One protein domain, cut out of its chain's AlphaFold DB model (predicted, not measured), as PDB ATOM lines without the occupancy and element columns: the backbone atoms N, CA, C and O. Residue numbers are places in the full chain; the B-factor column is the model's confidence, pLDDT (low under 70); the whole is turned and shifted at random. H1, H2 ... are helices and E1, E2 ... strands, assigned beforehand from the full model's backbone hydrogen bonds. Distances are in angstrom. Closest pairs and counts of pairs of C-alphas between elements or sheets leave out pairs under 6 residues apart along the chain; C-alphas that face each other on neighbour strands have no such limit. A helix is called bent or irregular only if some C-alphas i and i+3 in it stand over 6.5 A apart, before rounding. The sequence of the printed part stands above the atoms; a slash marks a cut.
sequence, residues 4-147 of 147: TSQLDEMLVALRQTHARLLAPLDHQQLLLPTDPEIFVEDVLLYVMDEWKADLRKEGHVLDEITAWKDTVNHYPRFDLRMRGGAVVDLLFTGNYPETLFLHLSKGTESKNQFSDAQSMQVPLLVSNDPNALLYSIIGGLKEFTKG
ATOM      1  N   THR A   4      29.879 149.303 -16.405       78.31
ATOM      2  CA  THR A   4      29.737 147.938 -16.938       78.31
ATOM      3  C   THR A   4      30.984 147.483 -17.696       78.31
ATOM      4  O   THR A   4      31.511 146.422 -17.393       78.31
ATOM      5  N   SER A   5      31.537 148.317 -18.594       80.00
ATOM      6  CA  SER A   5      32.787 147.971 -19.297       80.00
ATOM      7  C   SER A   5      33.972 147.801 -18.343       80.00
ATOM      8  O   SER A   5      34.852 146.983 -18.581       80.00
ATOM      9  N   GLN A   6      33.977 148.547 -17.235       83.25
ATOM     10  CA  GLN A   6      34.991 148.414 -16.199       83.25
ATOM     11  C   GLN A   6      34.881 147.081 -15.463       83.25
ATOM     12  O   GLN A   6      35.896 146.434 -15.225       83.25
ATOM     13  N   LEU A   7      33.665 146.648 -15.139       82.44
ATOM     14  CA  LEU A   7      33.429 145.351 -14.514       82.44
ATOM     15  C   LEU A   7      33.745 144.182 -15.447       82.44
ATOM     16  O   LEU A   7      34.269 143.171 -14.986       82.44
ATOM     17  N   ASP A   8      33.488 144.327 -16.746       85.19
ATOM     18  CA  ASP A   8      33.889 143.330 -17.740       85.19
ATOM     19  C   ASP A   8      35.415 143.179 -17.789       85.19
ATOM     20  O   ASP A   8      35.921 142.057 -17.730       85.19
ATOM     21  N   GLU A   9      36.166 144.285 -17.819       85.94
ATOM     22  CA  GLU A   9      37.633 144.245 -17.755       85.94
ATOM     23  C   GLU A   9      38.136 143.654 -16.429       85.94
ATOM     24  O   GLU A   9      39.042 142.820 -16.428       85.94
ATOM     25  N   MET A  10      37.500 143.991 -15.301       86.12
ATOM     26  CA  MET A  10      37.803 143.372 -14.004       86.12
ATOM     27  C   MET A  10      37.595 141.854 -14.032       86.12
ATOM     28  O   MET A  10      38.440 141.100 -13.548       86.12
ATOM     29  N   LEU A  11      36.488 141.392 -14.619       88.00
ATOM     30  CA  LEU A  11      36.188 139.972 -14.785       88.00
ATOM     31  C   LEU A  11      37.199 139.274 -15.696       88.00
ATOM     32  O   LEU A  11      37.519 138.109 -15.451       88.00
ATOM     33  N   VAL A  12      37.684 139.942 -16.743       89.44
ATOM     34  CA  VAL A  12      38.744 139.403 -17.605       89.44
ATOM     35  C   VAL A  12      40.035 139.245 -16.808       89.44
ATOM     36  O   VAL A  12      40.570 138.136 -16.780       89.44
ATOM     37  N   ALA A  13      40.482 140.289 -16.104       87.75
ATOM     38  CA  ALA A  13      41.698 140.248 -15.292       87.75
ATOM     39  C   ALA A  13      41.639 139.135 -14.228       87.75
ATOM     40  O   ALA A  13      42.544 138.309 -14.142       87.75
ATOM     41  N   LEU A  14      40.527 139.020 -13.494       89.00
ATOM     42  CA  LEU A  14      40.334 137.954 -12.500       89.00
ATOM     43  C   LEU A  14      40.381 136.550 -13.112       89.00
ATOM     44  O   LEU A  14      40.960 135.632 -12.531       89.00
ATOM     45  N   ARG A  15      39.785 136.354 -14.296       88.31
ATOM     46  CA  ARG A  15      39.847 135.059 -14.992       88.31
ATOM     47  C   ARG A  15      41.264 134.721 -15.440       88.31
ATOM     48  O   ARG A  15      41.616 133.545 -15.410       88.31
ATOM     49  N   GLN A  16      42.052 135.710 -15.858       88.06
ATOM     50  CA  GLN A  16      43.457 135.497 -16.202       88.06
ATOM     51  C   GLN A  16      44.271 135.093 -14.968       88.06
ATOM     52  O   GLN A  16      45.000 134.103 -15.034       88.06
ATOM     53  N   THR A  17      44.094 135.786 -13.838       85.81
ATOM     54  CA  THR A  17      44.727 135.425 -12.558       85.81
ATOM     55  C   THR A  17      44.366 134.002 -12.149       85.81
ATOM     56  O   THR A  17      45.250 133.190 -11.888       85.81
ATOM     57  N   HIS A  18      43.080 133.648 -12.196       86.12
ATOM     58  CA  HIS A  18      42.627 132.288 -11.907       86.12
ATOM     59  C   HIS A  18      43.238 131.249 -12.865       86.12
ATOM     60  O   HIS A  18      43.733 130.220 -12.421       86.12
ATOM     61  N   ALA A  19      43.277 131.515 -14.175       84.94
ATOM     62  CA  ALA A  19      43.891 130.605 -15.145       84.94
ATOM     63  C   ALA A  19      45.397 130.405 -14.900       84.94
ATOM     64  O   ALA A  19      45.907 129.301 -15.083       84.94
ATOM     65  N   ARG A  20      46.104 131.456 -14.469       86.69
ATOM     66  CA  ARG A  20      47.526 131.395 -14.113       86.69
ATOM     67  C   ARG A  20      47.762 130.587 -12.840       86.69
ATOM     68  O   ARG A  20      48.717 129.820 -12.802       86.69
ATOM     69  N   LEU A  21      46.912 130.742 -11.829       82.00
ATOM     70  CA  LEU A  21      47.021 130.001 -10.568       82.00
ATOM     71  C   LEU A  21      46.620 128.526 -10.704       82.00
ATOM     72  O   LEU A  21      47.143 127.686  -9.979       82.00
ATOM     73  N   LEU A  22      45.751 128.201 -11.667       78.31
ATOM     74  CA  LEU A  22      45.431 126.824 -12.050       78.31
ATOM     75  C   LEU A  22      46.489 126.166 -12.943       78.31
ATOM     76  O   LEU A  22      46.478 124.942 -13.100       78.31
ATOM     77  N   ALA A  23      47.372 126.945 -13.576       70.38
ATOM     78  CA  ALA A  23      48.481 126.371 -14.323       70.38
ATOM     79  C   ALA A  23      49.360 125.566 -13.351       70.38
ATOM     80  O   ALA A  23      49.513 125.984 -12.205       70.38
ATOM     81  N   PRO A  24      49.926 124.419 -13.766       56.06
ATOM     82  CA  PRO A  24      50.715 123.569 -12.881       56.06
ATOM     83  C   PRO A  24      51.938 124.338 -12.362       56.06
ATOM     84  O   PRO A  24      52.965 124.427 -13.029       56.06
ATOM     85  N   LEU A  25      51.794 124.919 -11.173       53.62
ATOM     86  CA  LEU A  25      52.863 125.501 -10.381       53.62
ATOM     87  C   LEU A  25      53.384 124.416  -9.436       53.62
ATOM     88  O   LEU A  25      52.632 123.564  -8.954       53.62
ATOM     89  N   ASP A  26      54.696 124.413  -9.228       50.16
ATOM     90  CA  ASP A  26      55.384 123.460  -8.365       50.16
ATOM     91  C   ASP A  26      54.731 123.457  -6.971       50.16
ATOM     92  O   ASP A  26      54.662 124.491  -6.305       50.16
ATOM     93  N   HIS A  27      54.255 122.295  -6.513       47.47
ATOM     94  CA  HIS A  27      53.489 122.126  -5.263       47.47
ATOM     95  C   HIS A  27      54.310 122.424  -3.987       47.47
ATOM     96  O   HIS A  27      53.872 122.142  -2.874       47.47
ATOM     97  N   GLN A  28      55.517 122.976  -4.121       50.94
ATOM     98  CA  GLN A  28      56.437 123.252  -3.021       50.94
ATOM     99  C   GLN A  28      56.210 124.609  -2.330       50.94
ATOM    100  O   GLN A  28      56.882 124.876  -1.338       50.94
ATOM    101  N   GLN A  29      55.305 125.474  -2.810       51.22
ATOM    102  CA  GLN A  29      55.263 126.879  -2.365       51.22
ATOM    103  C   GLN A  29      54.218 127.269  -1.314       51.22
ATOM    104  O   GLN A  29      54.284 128.391  -0.823       51.22
ATOM    105  N   LEU A  30      53.304 126.394  -0.891       54.88
ATOM    106  CA  LEU A  30      52.280 126.774   0.095       54.88
ATOM    107  C   LEU A  30      52.342 125.887   1.341       54.88
ATOM    108  O   LEU A  30      51.447 125.096   1.620       54.88
ATOM    109  N   LEU A  31      53.411 126.052   2.125       52.28
ATOM    110  CA  LEU A  31      53.367 125.760   3.560       52.28
ATOM    111  C   LEU A  31      52.597 126.897   4.243       52.28
ATOM    112  O   LEU A  31      53.188 127.782   4.858       52.28
ATOM    113  N   LEU A  32      51.278 126.912   4.060       53.84
ATOM    114  CA  LEU A  32      50.409 127.860   4.749       53.84
ATOM    115  C   LEU A  32      50.285 127.432   6.232       53.84
ATOM    116  O   LEU A  32      50.158 126.231   6.499       53.84
ATOM    117  N   PRO A  33      50.375 128.360   7.205       50.34
ATOM    118  CA  PRO A  33      50.282 128.048   8.633       50.34
ATOM    119  C   PRO A  33      48.987 127.298   8.987       50.34
ATOM    120  O   PRO A  33      47.933 127.556   8.423       50.34
ATOM    121  N   THR A  34      49.045 126.371   9.946       52.81
ATOM    122  CA  THR A  34      47.935 125.464  10.319       52.81
ATOM    123  C   THR A  34      46.808 126.102  11.147       52.81
ATOM    124  O   THR A  34      45.986 125.369  11.695       52.81
ATOM    125  N   ASP A  35      46.767 127.430  11.274       57.94
ATOM    126  CA  ASP A  35      45.707 128.126  12.007       57.94
ATOM    127  C   ASP A  35      44.559 128.519  11.054       57.94
ATOM    128  O   ASP A  35      44.751 129.379  10.188       57.94
ATOM    129  N   PRO A  36      43.370 127.899  11.168       55.94
ATOM    130  CA  PRO A  36      42.235 128.212  10.306       55.94
ATOM    131  C   PRO A  36      41.746 129.659  10.464       55.94
ATOM    132  O   PRO A  36      41.191 130.199   9.507       55.94
ATOM    133  N   GLU A  37      41.977 130.296  11.620       57.72
ATOM    134  CA  GLU A  37      41.640 131.705  11.863       57.72
ATOM    135  C   GLU A  37      42.625 132.682  11.227       57.72
ATOM    136  O   GLU A  37      42.336 133.863  11.169       57.72
ATOM    137  N   ILE A  38      43.772 132.250  10.724       61.03
ATOM    138  CA  ILE A  38      44.697 133.131   9.987       61.03
ATOM    139  C   ILE A  38      44.556 132.887   8.476       61.03
ATOM    140  O   ILE A  38      44.766 133.768   7.648       61.03
ATOM    141  N   PHE A  39      44.077 131.702   8.104       71.06
ATOM    142  CA  PHE A  39      44.083 131.228   6.730       71.06
ATOM    143  C   PHE A  39      43.141 131.981   5.783       71.06
ATOM    144  O   PHE A  39      43.486 132.181   4.625       71.06
ATOM    145  N   VAL A  40      41.937 132.361   6.224       77.62
ATOM    146  CA  VAL A  40      40.949 132.976   5.316       77.62
ATOM    147  C   VAL A  40      41.375 134.390   4.932       77.62
ATOM    148  O   VAL A  40      41.296 134.752   3.758       77.62
ATOM    149  N   GLU A  41      41.848 135.175   5.903       81.62
ATOM    150  CA  GLU A  41      42.427 136.494   5.646       81.62
ATOM    151  C   GLU A  41      43.701 136.379   4.801       81.62
ATOM    152  O   GLU A  41      43.792 137.040   3.769       81.62
ATOM    153  N   ASP A  42      44.628 135.482   5.152       82.31
ATOM    154  CA  ASP A  42      45.875 135.282   4.403       82.31
ATOM    155  C   ASP A  42      45.629 134.836   2.956       82.31
ATOM    156  O   ASP A  42      46.272 135.331   2.031       82.31
ATOM    157  N   VAL A  43      44.682 133.921   2.728       84.94
ATOM    158  CA  VAL A  43      44.297 133.492   1.376       84.94
ATOM    159  C   VAL A  43      43.646 134.628   0.613       84.94
ATOM    160  O   VAL A  43      43.922 134.787  -0.576       84.94
ATOM    161  N   LEU A  44      42.805 135.431   1.267       87.75
ATOM    162  CA  LEU A  44      42.221 136.606   0.642       87.75
ATOM    163  C   LEU A  44      43.312 137.609   0.252       87.75
ATOM    164  O   LEU A  44      43.349 138.027  -0.901       87.75
ATOM    165  N   LEU A  45      44.232 137.946   1.155       88.62
ATOM    166  CA  LEU A  45      45.362 138.834   0.876       88.62
ATOM    167  C   LEU A  45      46.237 138.285  -0.255       88.62
ATOM    168  O   LEU A  45      46.525 139.014  -1.201       88.62
ATOM    169  N   TYR A  46      46.563 136.992  -0.227       87.25
ATOM    170  CA  TYR A  46      47.304 136.319  -1.292       87.25
ATOM    171  C   TYR A  46      46.590 136.430  -2.646       87.25
ATOM    172  O   TYR A  46      47.184 136.853  -3.635       87.25
ATOM    173  N   VAL A  47      45.295 136.108  -2.702       89.50
ATOM    174  CA  VAL A  47      44.482 136.238  -3.922       89.50
ATOM    175  C   VAL A  47      44.492 137.679  -4.441       89.50
ATOM    176  O   VAL A  47      44.620 137.902  -5.649       89.50
ATOM    177  N   MET A  48      44.376 138.657  -3.543       92.31
ATOM    178  CA  MET A  48      44.376 140.074  -3.896       92.31
ATOM    179  C   MET A  48      45.753 140.553  -4.376       92.31
ATOM    180  O   MET A  48      45.812 141.335  -5.324       92.31
ATOM    181  N   ASP A  49      46.847 140.054  -3.804       90.50
ATOM    182  CA  ASP A  49      48.217 140.340  -4.246       90.50
ATOM    183  C   ASP A  49      48.513 139.751  -5.629       90.50
ATOM    184  O   ASP A  49      49.069 140.428  -6.499       90.50
ATOM    185  N   GLU A  50      48.076 138.517  -5.875       90.44
ATOM    186  CA  GLU A  50      48.200 137.869  -7.179       90.44
ATOM    187  C   GLU A  50      47.389 138.613  -8.248       90.44
ATOM    188  O   GLU A  50      47.880 138.862  -9.356       90.44
ATOM    189  N   TRP A  51      46.175 139.050  -7.905       92.19
ATOM    190  CA  TRP A  51      45.361 139.878  -8.791       92.19
ATOM    191  C   TRP A  51      45.998 141.252  -9.028       92.19
ATOM    192  O   TRP A  51      46.080 141.709 -10.168       92.19
ATOM    193  N   LYS A  52      46.533 141.893  -7.984       92.25
ATOM    194  CA  LYS A  52      47.274 143.160  -8.068       92.25
ATOM    195  C   LYS A  52      48.476 143.052  -9.001       92.25
ATOM    196  O   LYS A  52      48.723 143.969  -9.789       92.25
ATOM    197  N   ALA A  53      49.230 141.959  -8.919       89.12
ATOM    198  CA  ALA A  53      50.382 141.713  -9.778       89.12
ATOM    199  C   ALA A  53      49.982 141.602 -11.256       89.12
ATOM    200  O   ALA A  53      50.676 142.148 -12.116       89.12
ATOM    201  N   ASP A  54      48.859 140.946 -11.555       89.19
ATOM    202  CA  ASP A  54      48.350 140.819 -12.922       89.19
ATOM    203  C   ASP A  54      47.758 142.138 -13.443       89.19
ATOM    204  O   ASP A  54      48.137 142.594 -14.521       89.19
ATOM    205  N   LEU A  55      46.953 142.833 -12.634       89.75
ATOM    206  CA  LEU A  55      46.404 144.159 -12.942       89.75
ATOM    207  C   LEU A  55      47.496 145.178 -13.295       89.75
ATOM    208  O   LEU A  55      47.368 145.941 -14.255       89.75
ATOM    209  N   ARG A  56      48.612 145.167 -12.558       91.19
ATOM    210  CA  ARG A  56      49.748 146.063 -12.814       91.19
ATOM    211  C   ARG A  56      50.372 145.860 -14.192       91.19
ATOM    212  O   ARG A  56      50.832 146.840 -14.778       91.19
ATOM    213  N   LYS A  57      50.372 144.637 -14.734       89.25
ATOM    214  CA  LYS A  57      50.898 144.353 -16.085       89.25
ATOM    215  C   LYS A  57      50.067 145.039 -17.173       89.25
ATOM    216  O   LYS A  57      50.612 145.421 -18.203       89.25
ATOM    217  N   GLU A  58      48.777 145.245 -16.918       86.44
ATOM    218  CA  GLU A  58      47.837 145.911 -17.830       86.44
ATOM    219  C   GLU A  58      47.716 147.432 -17.562       86.44
ATOM    220  O   GLU A  58      47.027 148.165 -18.279       86.44
ATOM    221  N   GLY A  59      48.451 147.951 -16.571       87.12
ATOM    222  CA  GLY A  59      48.432 149.363 -16.177       87.12
ATOM    223  C   GLY A  59      47.258 149.737 -15.268       87.12
ATOM    224  O   GLY A  59      46.903 150.913 -15.178       87.12
ATOM    225  N   HIS A  60      46.644 148.748 -14.621       90.50
ATOM    226  CA  HIS A  60      45.638 148.921 -13.579       90.50
ATOM    227  C   HIS A  60      46.295 148.954 -12.193       90.50
ATOM    228  O   HIS A  60      47.426 148.498 -12.005       90.50
ATOM    229  N   VAL A  61      45.591 149.508 -11.207       91.62
ATOM    230  CA  VAL A  61      46.101 149.657  -9.840       91.62
ATOM    231  C   VAL A  61      45.087 149.103  -8.851       91.62
ATOM    232  O   VAL A  61      43.929 149.499  -8.885       91.62
ATOM    233  N   LEU A  62      45.535 148.221  -7.964       92.81
ATOM    234  CA  LEU A  62      44.770 147.704  -6.833       92.81
ATOM    235  C   LEU A  62      45.571 147.984  -5.563       92.81
ATOM    236  O   LEU A  62      46.680 147.467  -5.419       92.81
ATOM    237  N   ASP A  63      45.052 148.816  -4.666       91.75
ATOM    238  CA  ASP A  63      45.757 149.236  -3.455       91.75
ATOM    239  C   ASP A  63      44.927 148.992  -2.203       91.75
ATOM    240  O   ASP A  63      43.760 149.359  -2.136       91.75
ATOM    241  N   GLU A  64      45.552 148.378  -1.204       90.19
ATOM    242  CA  GLU A  64      44.943 148.162   0.103       90.19
ATOM    243  C   GLU A  64      44.852 149.483   0.877       90.19
ATOM    244  O   GLU A  64      45.801 150.274   0.926       90.19
ATOM    245  N   ILE A  65      43.709 149.722   1.514       86.88
ATOM    246  CA  ILE A  65      43.432 150.925   2.297       86.88
ATOM    247  C   ILE A  65      43.701 150.638   3.777       86.88
ATOM    248  O   ILE A  65      42.792 150.426   4.573       86.88
ATOM    249  N   THR A  66      44.968 150.719   4.172       79.44
ATOM    250  CA  THR A  66      45.408 150.449   5.557       79.44
ATOM    251  C   THR A  66      45.056 151.560   6.556       79.44
ATOM    252  O   THR A  66      45.114 151.363   7.771       79.44
ATOM    253  N   ALA A  67      44.681 152.745   6.062       69.94
ATOM    254  CA  ALA A  67      44.260 153.883   6.884       69.94
ATOM    255  C   ALA A  67      42.862 153.695   7.503       69.94
ATOM    256  O   ALA A  67      42.490 154.426   8.423       69.94
ATOM    257  N   TRP A  68      42.085 152.736   6.998       58.25
ATOM    258  CA  TRP A  68      40.804 152.337   7.561       58.25
ATOM    259  C   TRP A  68      41.026 151.092   8.422       58.25
ATOM    260  O   TRP A  68      41.027 149.977   7.920       58.25
ATOM    261  N   LYS A  69      41.258 151.283   9.724       54.66
ATOM    262  CA  LYS A  69      41.208 150.191  10.701       54.66
ATOM    263  C   LYS A  69      39.859 150.232  11.388       54.66
ATOM    264  O   LYS A  69      39.689 150.942  12.378       54.66
ATOM    265  N   ASP A  70      38.898 149.505  10.840       59.78
ATOM    266  CA  ASP A  70      37.780 149.066  11.657       59.78
ATOM    267  C   ASP A  70      38.342 148.026  12.632       59.78
ATOM    268  O   ASP A  70      38.796 146.964  12.229       59.78
ATOM    269  N   THR A  71      38.398 148.363  13.920       56.88
ATOM    270  CA  THR A  71      38.933 147.468  14.959       56.88
ATOM    271  C   THR A  71      38.124 146.180  15.118       56.88
ATOM    272  O   THR A  71      38.554 145.303  15.859       56.88
ATOM    273  N   VAL A  72      36.955 146.086  14.475       64.94
ATOM    274  CA  VAL A  72      36.053 144.931  14.512       64.94
ATOM    275  C   VAL A  72      36.091 144.127  13.206       64.94
ATOM    276  O   VAL A  72      35.863 142.921  13.237       64.94
ATOM    277  N   ASN A  73      36.384 144.756  12.060       66.56
ATOM    278  CA  ASN A  73      36.428 144.060  10.775       66.56
ATOM    279  C   ASN A  73      37.838 143.520  10.499       66.56
ATOM    280  O   ASN A  73      38.767 144.285  10.254       66.56
ATOM    281  N   HIS A  74      37.969 142.196  10.504       73.69
ATOM    282  CA  HIS A  74      39.215 141.493  10.181       73.69
ATOM    283  C   HIS A  74      39.533 141.484   8.683       73.69
ATOM    284  O   HIS A  74      40.633 141.127   8.286       73.69
ATOM    285  N   TYR A  75      38.578 141.859   7.831       83.12
ATOM    286  CA  TYR A  75      38.760 141.757   6.392       83.12
ATOM    287  C   TYR A  75      39.311 143.045   5.754       83.12
ATOM    288  O   TYR A  75      38.922 144.155   6.137       83.12
ATOM    289  N   PRO A  76      40.183 142.910   4.737       86.75
ATOM    290  CA  PRO A  76      40.832 144.033   4.076       86.75
ATOM    291  C   PRO A  76      39.867 144.847   3.204       86.75
ATOM    292  O   PRO A  76      38.784 144.412   2.805       86.75
ATOM    293  N   ARG A  77      40.301 146.055   2.849       89.19
ATOM    294  CA  ARG A  77      39.603 146.959   1.928       89.19
ATOM    295  C   ARG A  77      40.568 147.429   0.850       89.19
ATOM    296  O   ARG A  77      41.705 147.770   1.167       89.19
ATOM    297  N   PHE A  78      40.111 147.513  -0.396       90.69
ATOM    298  CA  PHE A  78      40.945 147.916  -1.525       90.69
ATOM    299  C   PHE A  78      40.293 148.980  -2.407       90.69
ATOM    300  O   PHE A  78      39.098 148.935  -2.682       90.69
ATOM    301  N   ASP A  79      41.125 149.877  -2.924       91.56
ATOM    302  CA  ASP A  79      40.821 150.766  -4.040       91.56
ATOM    303  C   ASP A  79      41.295 150.109  -5.340       91.56
ATOM    304  O   ASP A  79      42.493 149.885  -5.540       91.56
ATOM    305  N   LEU A  80      40.372 149.862  -6.266       90.25
ATOM    306  CA  LEU A  80      40.670 149.389  -7.611       90.25
ATOM    307  C   LEU A  80      40.498 150.511  -8.635       90.25
ATOM    308  O   LEU A  80      39.441 151.125  -8.761       90.25
ATOM    309  N   ARG A  81      41.543 150.751  -9.422       90.12
ATOM    310  CA  ARG A  81      41.586 151.743 -10.495       90.12
ATOM    311  C   ARG A  81      41.947 151.054 -11.798       90.12
ATOM    312  O   ARG A  81      43.116 150.779 -12.079       90.12
ATOM    313  N   MET A  82      40.926 150.804 -12.609       87.50
ATOM    314  CA  MET A  82      41.122 150.367 -13.987       87.50
ATOM    315  C   MET A  82      41.636 151.541 -14.828       87.50
ATOM    316  O   MET A  82      41.367 152.713 -14.549       87.50
ATOM    317  N   ARG A  83      42.407 151.243 -15.869       85.38
ATOM    318  CA  ARG A  83      43.102 152.247 -16.677       85.38
ATOM    319  C   ARG A  83      42.064 153.033 -17.475       85.38
ATOM    320  O   ARG A  83      41.410 152.483 -18.348       85.38
ATOM    321  N   GLY A  84      41.923 154.327 -17.192       80.50
ATOM    322  CA  GLY A  84      40.880 155.158 -17.812       80.50
ATOM    323  C   GLY A  84      39.463 154.899 -17.274       80.50
ATOM    324  O   GLY A  84      38.489 155.362 -17.878       80.50
ATOM    325  N   GLY A  85      39.355 154.169 -16.157       81.50
ATOM    326  CA  GLY A  85      38.127 153.908 -15.411       81.50
ATOM    327  C   GLY A  85      37.971 154.790 -14.171       81.50
ATOM    328  O   GLY A  85      38.829 155.612 -13.850       81.50
ATOM    329  N   ALA A  86      36.848 154.617 -13.477       82.81
ATOM    330  CA  ALA A  86      36.609 155.222 -12.171       82.81
ATOM    331  C   ALA A  86      37.247 154.378 -11.055       82.81
ATOM    332  O   ALA A  86      37.561 153.205 -11.256       82.81
ATOM    333  N   VAL A  87      37.402 154.954  -9.864       86.56
ATOM    334  CA  VAL A  87      37.788 154.173  -8.682       86.56
ATOM    335  C   VAL A  87      36.611 153.291  -8.257       86.56
ATOM    336  O   VAL A  87      35.468 153.753  -8.208       86.56
ATOM    337  N   VAL A  88      36.891 152.027  -7.962       86.88
ATOM    338  CA  VAL A  88      35.951 151.066  -7.383       86.88
ATOM    339  C   VAL A  88      36.479 150.661  -6.019       86.88
ATOM    340  O   VAL A  88      37.612 150.208  -5.900       86.88
ATOM    341  N   ASP A  89      35.649 150.847  -5.008       87.94
ATOM    342  CA  ASP A  89      35.893 150.404  -3.648       87.94
ATOM    343  C   ASP A  89      35.493 148.931  -3.527       87.94
ATOM    344  O   ASP A  89      34.370 148.555  -3.880       87.94
ATOM    345  N   LEU A  90      36.430 148.115  -3.053       89.94
ATOM    346  CA  LEU A  90      36.258 146.700  -2.753       89.94
ATOM    347  C   LEU A  90      36.370 146.526  -1.241       89.94
ATOM    348  O   LEU A  90      37.468 146.523  -0.682       89.94
ATOM    349  N   LEU A  91      35.231 146.402  -0.574       89.38
ATOM    350  CA  LEU A  91      35.160 146.252   0.872       89.38
ATOM    351  C   LEU A  91      34.780 144.811   1.220       89.38
ATOM    352  O   LEU A  91      33.667 144.375   0.932       89.38
ATOM    353  N   PHE A  92      35.689 144.083   1.861       89.00
ATOM    354  CA  PHE A  92      35.399 142.752   2.381       89.00
ATOM    355  C   PHE A  92      34.888 142.857   3.822       89.00
ATOM    356  O   PHE A  92      35.399 143.645   4.619       89.00
ATOM    357  N   THR A  93      33.840 142.102   4.152       89.00
ATOM    358  CA  THR A  93      33.213 142.088   5.487       89.00
ATOM    359  C   THR A  93      32.650 140.709   5.817       89.00
ATOM    360  O   THR A  93      32.529 139.856   4.941       89.00
ATOM    361  N   GLY A  94      32.250 140.506   7.070       86.19
ATOM    362  CA  GLY A  94      31.506 139.330   7.511       86.19
ATOM    363  C   GLY A  94      31.792 138.992   8.969       86.19
ATOM    364  O   GLY A  94      32.618 139.634   9.616       86.19
ATOM    365  N   ASN A  95      31.090 137.989   9.494       86.25
ATOM    366  CA  ASN A  95      31.466 137.345  10.746       86.25
ATOM    367  C   ASN A  95      32.691 136.465  10.496       86.25
ATOM    368  O   ASN A  95      32.570 135.448   9.815       86.25
ATOM    369  N   TYR A  96      33.849 136.867  11.005       77.75
ATOM    370  CA  TYR A  96      35.100 136.152  10.788       77.75
ATOM    371  C   TYR A  96      35.178 134.872  11.644       77.75
ATOM    372  O   TYR A  96      34.871 134.942  12.834       77.75
ATOM    373  N   PRO A  97      35.618 133.716  11.106       79.50
ATOM    374  CA  PRO A  97      35.832 133.402   9.690       79.50
ATOM    375  C   PRO A  97      34.571 132.842   8.995       79.50
ATOM    376  O   PRO A  97      34.642 132.438   7.845       79.50
ATOM    377  N   GLU A  98      33.426 132.755   9.677       84.50
ATOM    378  CA  GLU A  98      32.218 132.034   9.238       84.50
ATOM    379  C   GLU A  98      31.569 132.543   7.943       84.50
ATOM    380  O   GLU A  98      30.949 131.770   7.210       84.50
ATOM    381  N   THR A  99      31.663 133.841   7.662       88.88
ATOM    382  CA  THR A  99      31.024 134.469   6.501       88.88
ATOM    383  C   THR A  99      31.940 135.506   5.874       88.88
ATOM    384  O   THR A  99      32.622 136.245   6.578       88.88
ATOM    385  N   LEU A 100      31.904 135.588   4.545       89.44
ATOM    386  CA  LEU A 100      32.649 136.568   3.770       89.44
ATOM    387  C   LEU A 100      31.727 137.191   2.726       89.44
ATOM    388  O   LEU A 100      31.052 136.493   1.968       89.44
ATOM    389  N   PHE A 101      31.720 138.513   2.668       90.69
ATOM    390  CA  PHE A 101      30.982 139.298   1.694       90.69
ATOM    391  C   PHE A 101      31.910 140.301   1.029       90.69
ATOM    392  O   PHE A 101      32.693 140.969   1.702       90.69
ATOM    393  N   LEU A 102      31.780 140.448  -0.286       90.38
ATOM    394  CA  LEU A 102      32.400 141.525  -1.043       90.38
ATOM    395  C   LEU A 102      31.361 142.601  -1.336       90.38
ATOM    396  O   LEU A 102      30.372 142.361  -2.031       90.38
ATOM    397  N   HIS A 103      31.618 143.795  -0.826       88.69
ATOM    398  CA  HIS A 103      30.898 145.003  -1.166       88.69
ATOM    399  C   HIS A 103      31.648 145.739  -2.272       88.69
ATOM    400  O   HIS A 103      32.810 146.102  -2.104       88.69
ATOM    401  N   LEU A 104      30.979 145.970  -3.399       85.19
ATOM    402  CA  LEU A 104      31.496 146.800  -4.480       85.19
ATOM    403  C   LEU A 104      30.742 148.112  -4.506       85.19
ATOM    404  O   LEU A 104      29.514 148.107  -4.580       85.19
ATOM    405  N   SER A 105      31.466 149.224  -4.502       82.38
ATOM    406  CA  SER A 105      30.865 150.531  -4.740       82.38
ATOM    407  C   SER A 105      31.750 151.391  -5.629       82.38
ATOM    408  O   SER A 105      32.974 151.281  -5.631       82.38
ATOM    409  N   LYS A 106      31.141 152.256  -6.439       78.31
ATOM    410  CA  LYS A 106      31.903 153.251  -7.196       78.31
ATOM    411  C   LYS A 106      32.388 154.325  -6.224       78.31
ATOM    412  O   LYS A 106      31.564 155.009  -5.616       78.31
ATOM    413  N   GLY A 107      33.701 154.496  -6.107       65.19
ATOM    414  CA  GLY A 107      34.297 155.534  -5.277       65.19
ATOM    415  C   GLY A 107      33.891 156.911  -5.794       65.19
ATOM    416  O   GLY A 107      34.287 157.315  -6.889       65.19
ATOM    417  N   THR A 108      33.073 157.635  -5.034       54.25
ATOM    418  CA  THR A 108      32.871 159.069  -5.240       54.25
ATOM    419  C   THR A 108      34.013 159.795  -4.535       54.25
ATOM    420  O   THR A 108      34.324 159.516  -3.380       54.25
ATOM    421  N   GLU A 109      34.663 160.745  -5.207       49.31
ATOM    422  CA  GLU A 109      35.790 161.514  -4.644       49.31
ATOM    423  C   GLU A 109      35.422 162.331  -3.377       49.31
ATOM    424  O   GLU A 109      36.280 162.962  -2.766       49.31
ATOM    425  N   SER A 110      34.160 162.303  -2.933       41.81
ATOM    426  CA  SER A 110      33.675 162.958  -1.718       41.81
ATOM    427  C   SER A 110      33.264 161.942  -0.652       41.81
ATOM    428  O   SER A 110      32.205 161.324  -0.732       41.81
ATOM    429  N   LYS A 111      34.071 161.864   0.413       44.66
ATOM    430  CA  LYS A 111      33.930 160.980   1.589       44.66
ATOM    431  C   LYS A 111      32.626 161.112   2.409       44.66
ATOM    432  O   LYS A 111      32.546 160.503   3.465       44.66
ATOM    433  N   ASN A 112      31.612 161.864   1.966       39.72
ATOM    434  CA  ASN A 112      30.407 162.172   2.757       39.72
ATOM    435  C   ASN A 112      29.063 162.028   2.013       39.72
ATOM    436  O   ASN A 112      28.047 162.497   2.521       39.72
ATOM    437  N   GLN A 113      29.003 161.405   0.831       39.62
ATOM    438  CA  GLN A 113      27.729 161.234   0.115       39.62
ATOM    439  C   GLN A 113      27.476 159.773  -0.270       39.62
ATOM    440  O   GLN A 113      27.816 159.328  -1.360       39.62
ATOM    441  N   PHE A 114      26.806 159.048   0.628       43.09
ATOM    442  CA  PHE A 114      26.213 157.724   0.393       43.09
ATOM    443  C   PHE A 114      24.863 157.810  -0.349       43.09
ATOM    444  O   PHE A 114      23.941 157.072  -0.023       43.09
ATOM    445  N   SER A 115      24.687 158.748  -1.289       39.88
ATOM    446  CA  SER A 115      23.342 159.024  -1.826       39.88
ATOM    447  C   SER A 115      23.038 158.435  -3.206       39.88
ATOM    448  O   SER A 115      21.870 158.427  -3.558       39.88
ATOM    449  N   ASP A 116      24.014 157.922  -3.966       44.12
ATOM    450  CA  ASP A 116      23.754 157.369  -5.317       44.12
ATOM    451  C   ASP A 116      24.769 156.295  -5.769       44.12
ATOM    452  O   ASP A 116      24.869 155.948  -6.949       44.12
ATOM    453  N   ALA A 117      25.574 155.757  -4.849       51.38
ATOM    454  CA  ALA A 117      26.525 154.712  -5.207       51.38
ATOM    455  C   ALA A 117      25.759 153.414  -5.503       51.38
ATOM    456  O   ALA A 117      25.069 152.892  -4.631       51.38
ATOM    457  N   GLN A 118      25.902 152.867  -6.716       58.81
ATOM    458  CA  GLN A 118      25.597 151.458  -6.965       58.81
ATOM    459  C   GLN A 118      26.489 150.634  -6.030       58.81
ATOM    460  O   GLN A 118      27.669 150.435  -6.314       58.81
ATOM    461  N   SER A 119      25.944 150.255  -4.876       66.94
ATOM    462  CA  SER A 119      26.592 149.402  -3.892       66.94
ATOM    463  C   SER A 119      25.989 148.009  -3.992       66.94
ATOM    464  O   SER A 119      24.785 147.847  -3.786       66.94
ATOM    465  N   MET A 120      26.807 147.013  -4.306       76.75
ATOM    466  CA  MET A 120      26.393 145.611  -4.335       76.75
ATOM    467  C   MET A 120      27.095 144.853  -3.222       76.75
ATOM    468  O   MET A 120      28.273 145.087  -2.984       76.75
ATOM    469  N   GLN A 121      26.387 143.916  -2.598       86.75
ATOM    470  CA  GLN A 121      26.957 142.914  -1.710       86.75
ATOM    471  C   GLN A 121      26.889 141.543  -2.383       86.75
ATOM    472  O   GLN A 121      25.831 141.132  -2.858       86.75
ATOM    473  N   VAL A 122      28.012 140.836  -2.392       87.12
ATOM    474  CA  VAL A 122      28.155 139.496  -2.957       87.12
ATOM    475  C   VAL A 122      28.597 138.544  -1.850       87.12
ATOM    476  O   VAL A 122      29.645 138.794  -1.250       87.12
ATOM    477  N   PRO A 123      27.865 137.452  -1.574       90.31
ATOM    478  CA  PRO A 123      28.366 136.403  -0.697       90.31
ATOM    479  C   PRO A 123      29.533 135.675  -1.369       90.31
ATOM    480  O   PRO A 123      29.442 135.264  -2.527       90.31
ATOM    481  N   LEU A 124      30.627 135.511  -0.633       91.00
ATOM    482  CA  LEU A 124      31.791 134.758  -1.067       91.00
ATOM    483  C   LEU A 124      31.910 133.451  -0.288       91.00
ATOM    484  O   LEU A 124      31.524 133.352   0.877       91.00
ATOM    485  N   LEU A 125      32.479 132.442  -0.938       88.00
ATOM    486  CA  LEU A 125      32.864 131.209  -0.279       88.00
ATOM    487  C   LEU A 125      34.017 131.485   0.690       88.00
ATOM    488  O   LEU A 125      35.097 131.904   0.277       88.00
ATOM    489  N   VAL A 126      33.799 131.178   1.965       86.38
ATOM    490  CA  VAL A 126      34.878 131.069   2.946       86.38
ATOM    491  C   VAL A 126      35.670 129.810   2.621       86.38
ATOM    492  O   VAL A 126      35.157 128.695   2.732       86.38
ATOM    493  N   SER A 127      36.908 129.979   2.172       83.31
ATOM    494  CA  SER A 127      37.763 128.862   1.795       83.31
ATOM    495  C   SER A 127      39.227 129.165   2.062       83.31
ATOM    496  O   SER A 127      39.678 130.301   1.947       83.31
ATOM    497  N   ASN A 128      39.955 128.101   2.373       81.06
ATOM    498  CA  ASN A 128      41.404 128.063   2.409       81.06
ATOM    499  C   ASN A 128      42.016 127.723   1.033       81.06
ATOM    500  O   ASN A 128      43.226 127.609   0.898       81.06
ATOM    501  N   ASP A 129      41.203 127.538  -0.006       83.25
ATOM    502  CA  ASP A 129      41.678 127.351  -1.374       83.25
ATOM    503  C   ASP A 129      41.595 128.687  -2.139       83.25
ATOM    504  O   ASP A 129      40.484 129.176  -2.399       83.25
ATOM    505  N   PRO A 130      42.739 129.277  -2.549       84.81
ATOM    506  CA  PRO A 130      42.770 130.493  -3.359       84.81
ATOM    507  C   PRO A 130      41.921 130.401  -4.632       84.81
ATOM    508  O   PRO A 130      41.293 131.383  -5.029       84.81
ATOM    509  N   ASN A 131      41.860 129.226  -5.268       85.25
ATOM    510  CA  ASN A 131      41.079 129.032  -6.490       85.25
ATOM    511  C   ASN A 131      39.580 129.026  -6.196       85.25
ATOM    512  O   ASN A 131      38.806 129.616  -6.950       85.25
ATOM    513  N   ALA A 132      39.164 128.414  -5.087       85.75
ATOM    514  CA  ALA A 132      37.770 128.411  -4.664       85.75
ATOM    515  C   ALA A 132      37.288 129.832  -4.314       85.75
ATOM    516  O   ALA A 132      36.195 130.235  -4.730       85.75
ATOM    517  N   LEU A 133      38.128 130.625  -3.637       87.81
ATOM    518  CA  LEU A 133      37.840 132.030  -3.338       87.81
ATOM    519  C   LEU A 133      37.766 132.884  -4.617       87.81
ATOM    520  O   LEU A 133      36.778 133.590  -4.831       87.81
ATOM    521  N   LEU A 134      38.752 132.769  -5.516       88.12
ATOM    522  CA  LEU A 134      38.751 133.451  -6.819       88.12
ATOM    523  C   LEU A 134      37.524 133.101  -7.656       88.12
ATOM    524  O   LEU A 134      36.897 133.983  -8.248       88.12
ATOM    525  N   TYR A 135      37.160 131.820  -7.698       88.56
ATOM    526  CA  TYR A 135      35.978 131.363  -8.411       88.56
ATOM    527  C   TYR A 135      34.706 131.999  -7.844       88.56
ATOM    528  O   TYR A 135      33.848 132.435  -8.615       88.56
ATOM    529  N   SER A 136      34.607 132.124  -6.518       89.25
ATOM    530  CA  SER A 136      33.486 132.793  -5.859       89.25
ATOM    531  C   SER A 136      33.406 134.283  -6.201       89.25
ATOM    532  O   SER A 136      32.316 134.775  -6.495       89.25
ATOM    533  N   ILE A 137      34.541 134.994  -6.227       89.12
ATOM    534  CA  ILE A 137      34.599 136.411  -6.622       89.12
ATOM    535  C   ILE A 137      34.147 136.568  -8.080       89.12
ATOM    536  O   ILE A 137      33.275 137.380  -8.383       89.12
ATOM    537  N   ILE A 138      34.682 135.746  -8.991       89.75
ATOM    538  CA  ILE A 138      34.296 135.751 -10.410       89.75
ATOM    539  C   ILE A 138      32.802 135.449 -10.572       89.75
ATOM    540  O   ILE A 138      32.136 136.074 -11.401       89.75
ATOM    541  N   GLY A 139      32.283 134.468  -9.832       86.62
ATOM    542  CA  GLY A 139      30.878 134.072  -9.854       86.62
ATOM    543  C   GLY A 139      29.961 135.229  -9.475       86.62
ATOM    544  O   GLY A 139      29.095 135.604 -10.263       86.62
ATOM    545  N   GLY A 140      30.220 135.854  -8.330       83.75
ATOM    546  CA  GLY A 140      29.405 136.960  -7.849       83.75
ATOM    547  C   GLY A 140      29.484 138.225  -8.705       83.75
ATOM    548  O   GLY A 140      28.471 138.870  -8.958       83.75
ATOM    549  N   LEU A 141      30.659 138.548  -9.256       82.50
ATOM    550  CA  LEU A 141      30.793 139.672 -10.191       82.50
ATOM    551  C   LEU A 141      30.074 139.424 -11.529       82.50
ATOM    552  O   LEU A 141      29.539 140.359 -12.124       82.50
ATOM    553  N   LYS A 142      30.019 138.176 -12.013       83.75
ATOM    554  CA  LYS A 142      29.264 137.828 -13.231       83.75
ATOM    555  C   LYS A 142      27.765 138.041 -13.060       83.75
ATOM    556  O   LYS A 142      27.112 138.436 -14.024       83.75
ATOM    557  N   GLU A 143      27.213 137.741 -11.887       78.19
ATOM    558  CA  GLU A 143      25.785 137.953 -11.620       78.19
ATOM    559  C   GLU A 143      25.405 139.428 -11.762       78.19
ATOM    560  O   GLU A 143      24.362 139.728 -12.336       78.19
ATOM    561  N   PHE A 144      26.304 140.342 -11.386       69.81
ATOM    562  CA  PHE A 144      26.093 141.775 -11.575       69.81
ATOM    563  C   PHE A 144      26.033 142.199 -13.043       69.81
ATOM    564  O   PHE A 144      25.162 142.969 -13.421       69.81
ATOM    565  N   THR A 145      26.921 141.681 -13.899       67.12
ATOM    566  CA  THR A 145      26.930 142.048 -15.335       67.12
ATOM    567  C   THR A 145      25.686 141.590 -16.108       67.12
ATOM    568  O   THR A 145      25.499 141.988 -17.255       67.12
ATOM    569  N   LYS A 146      24.850 140.730 -15.508       64.50
ATOM    570  CA  LYS A 146      23.598 140.238 -16.101       64.50
ATOM    571  C   LYS A 146      22.358 141.038 -15.682       64.50
ATOM    572  O   LYS A 146      21.303 140.796 -16.270       64.50
ATOM    573  N   GLY A 147      22.467 141.892 -14.662       52.47
ATOM    574  CA  GLY A 147      21.394 142.782 -14.201       52.47
ATOM    575  C   GLY A 147      21.365 144.079 -14.991       52.47
ATOM    576  O   GLY A 147      20.241 144.533 -15.294       52.47
TER     577      GLY A 147
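AT A GLANCE: This is residues 4 to 147 of the 147 residues of an uncharacterized protein of Flavobacteriales bacterium (UniProt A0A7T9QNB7). A strongly twisted sheet of five strands forms a wall, with two helices covering one face: H2 lies over the E1 and E2 side and H3 over the E5 side. A third helix, H1, packs side by side on H3, crosses H2 and only grazes the sheet, while residues 23 to 31 stick out as a free loop. The printed part has 144 residues, with three named helices and five named strands in the order H1 H2 E1 E2 E3 E4 E5 H3; the sheet order is E1 E2 E3 E4 E5, antiparallel throughout, and the class is mixed. The whole is compact, with a radius of gyration of the C-alphas of 15.1 A and spans of 46 by 34 by 28 A.

IN THESE COORDINATES: The sheet holds E1, residues 61 to 64, E2, residues 77 to 81, E3, residues 87 to 93 and 19.2 A long, E4, residues 100 to 106 and 20.0 A, and E5, residues 119 to 124 and 15.8 A. H2, residues 36 to 57, measures 32.1 A and is irregular, but only just: C-alphas 37 and 40 are 6.7 A apart. H3, residues 130 to 145, measures 23.0 A and ends with C-alpha 145 at (26.930, 142.048, -15.335). H1, residues 4 to 22, measures 26.8 A and begins with C-alpha 4 at (29.737, 147.938, -16.938).

HOW THE PARTS SIT: The strands form a meander, each the antiparallel neighbour of the one before, and each successive pair is a hairpin. Pairs within hydrogen-bond range are N 63 and O 79 at 2.9 A for E1 and E2, N 80 and O 88 at 2.8 A for E2 and E3, N 91 and O 103 at 2.9 A for E3 and E4, and N 122 and O 102 at 2.8 A for E4 and E5. H2 and H3 lie on the same face, making two layers, helices on one face of a sheet. H2 runs along the strands over E1 and E2, at a height over the sheet of 9.0 A, and on the local plane at 11 degrees to E2. H3, at a height over the sheet of 9.4 A, lies over E5 and, only just, E4, with 3 C-alphas falling on E4; it runs slantwise to the strands, on the local plane at 36 degrees to E5. H1 and H3 touch at a shallow tilt of 20 degrees, opposite ways, the closest C-alphas being those of Leu 11 and Ile 138, 6.4 A apart. Every O i to N i+4 pair is within hydrogen-bond range in H1, against 15 of 18 in H2 and 11 of 12 in H3.

THE WHOLE: The farthest C-alphas, those of Gln 28 and Ser 115, are 48.7 A apart. The printed part has no cut; the links H1 to H2, E1 to E2 and E4 to E5 are long. Mean pLDDT of the printed part is 77.5, with residues 24 to 38, 67 to 73, 107 to 119 and 144 to 147 under 70.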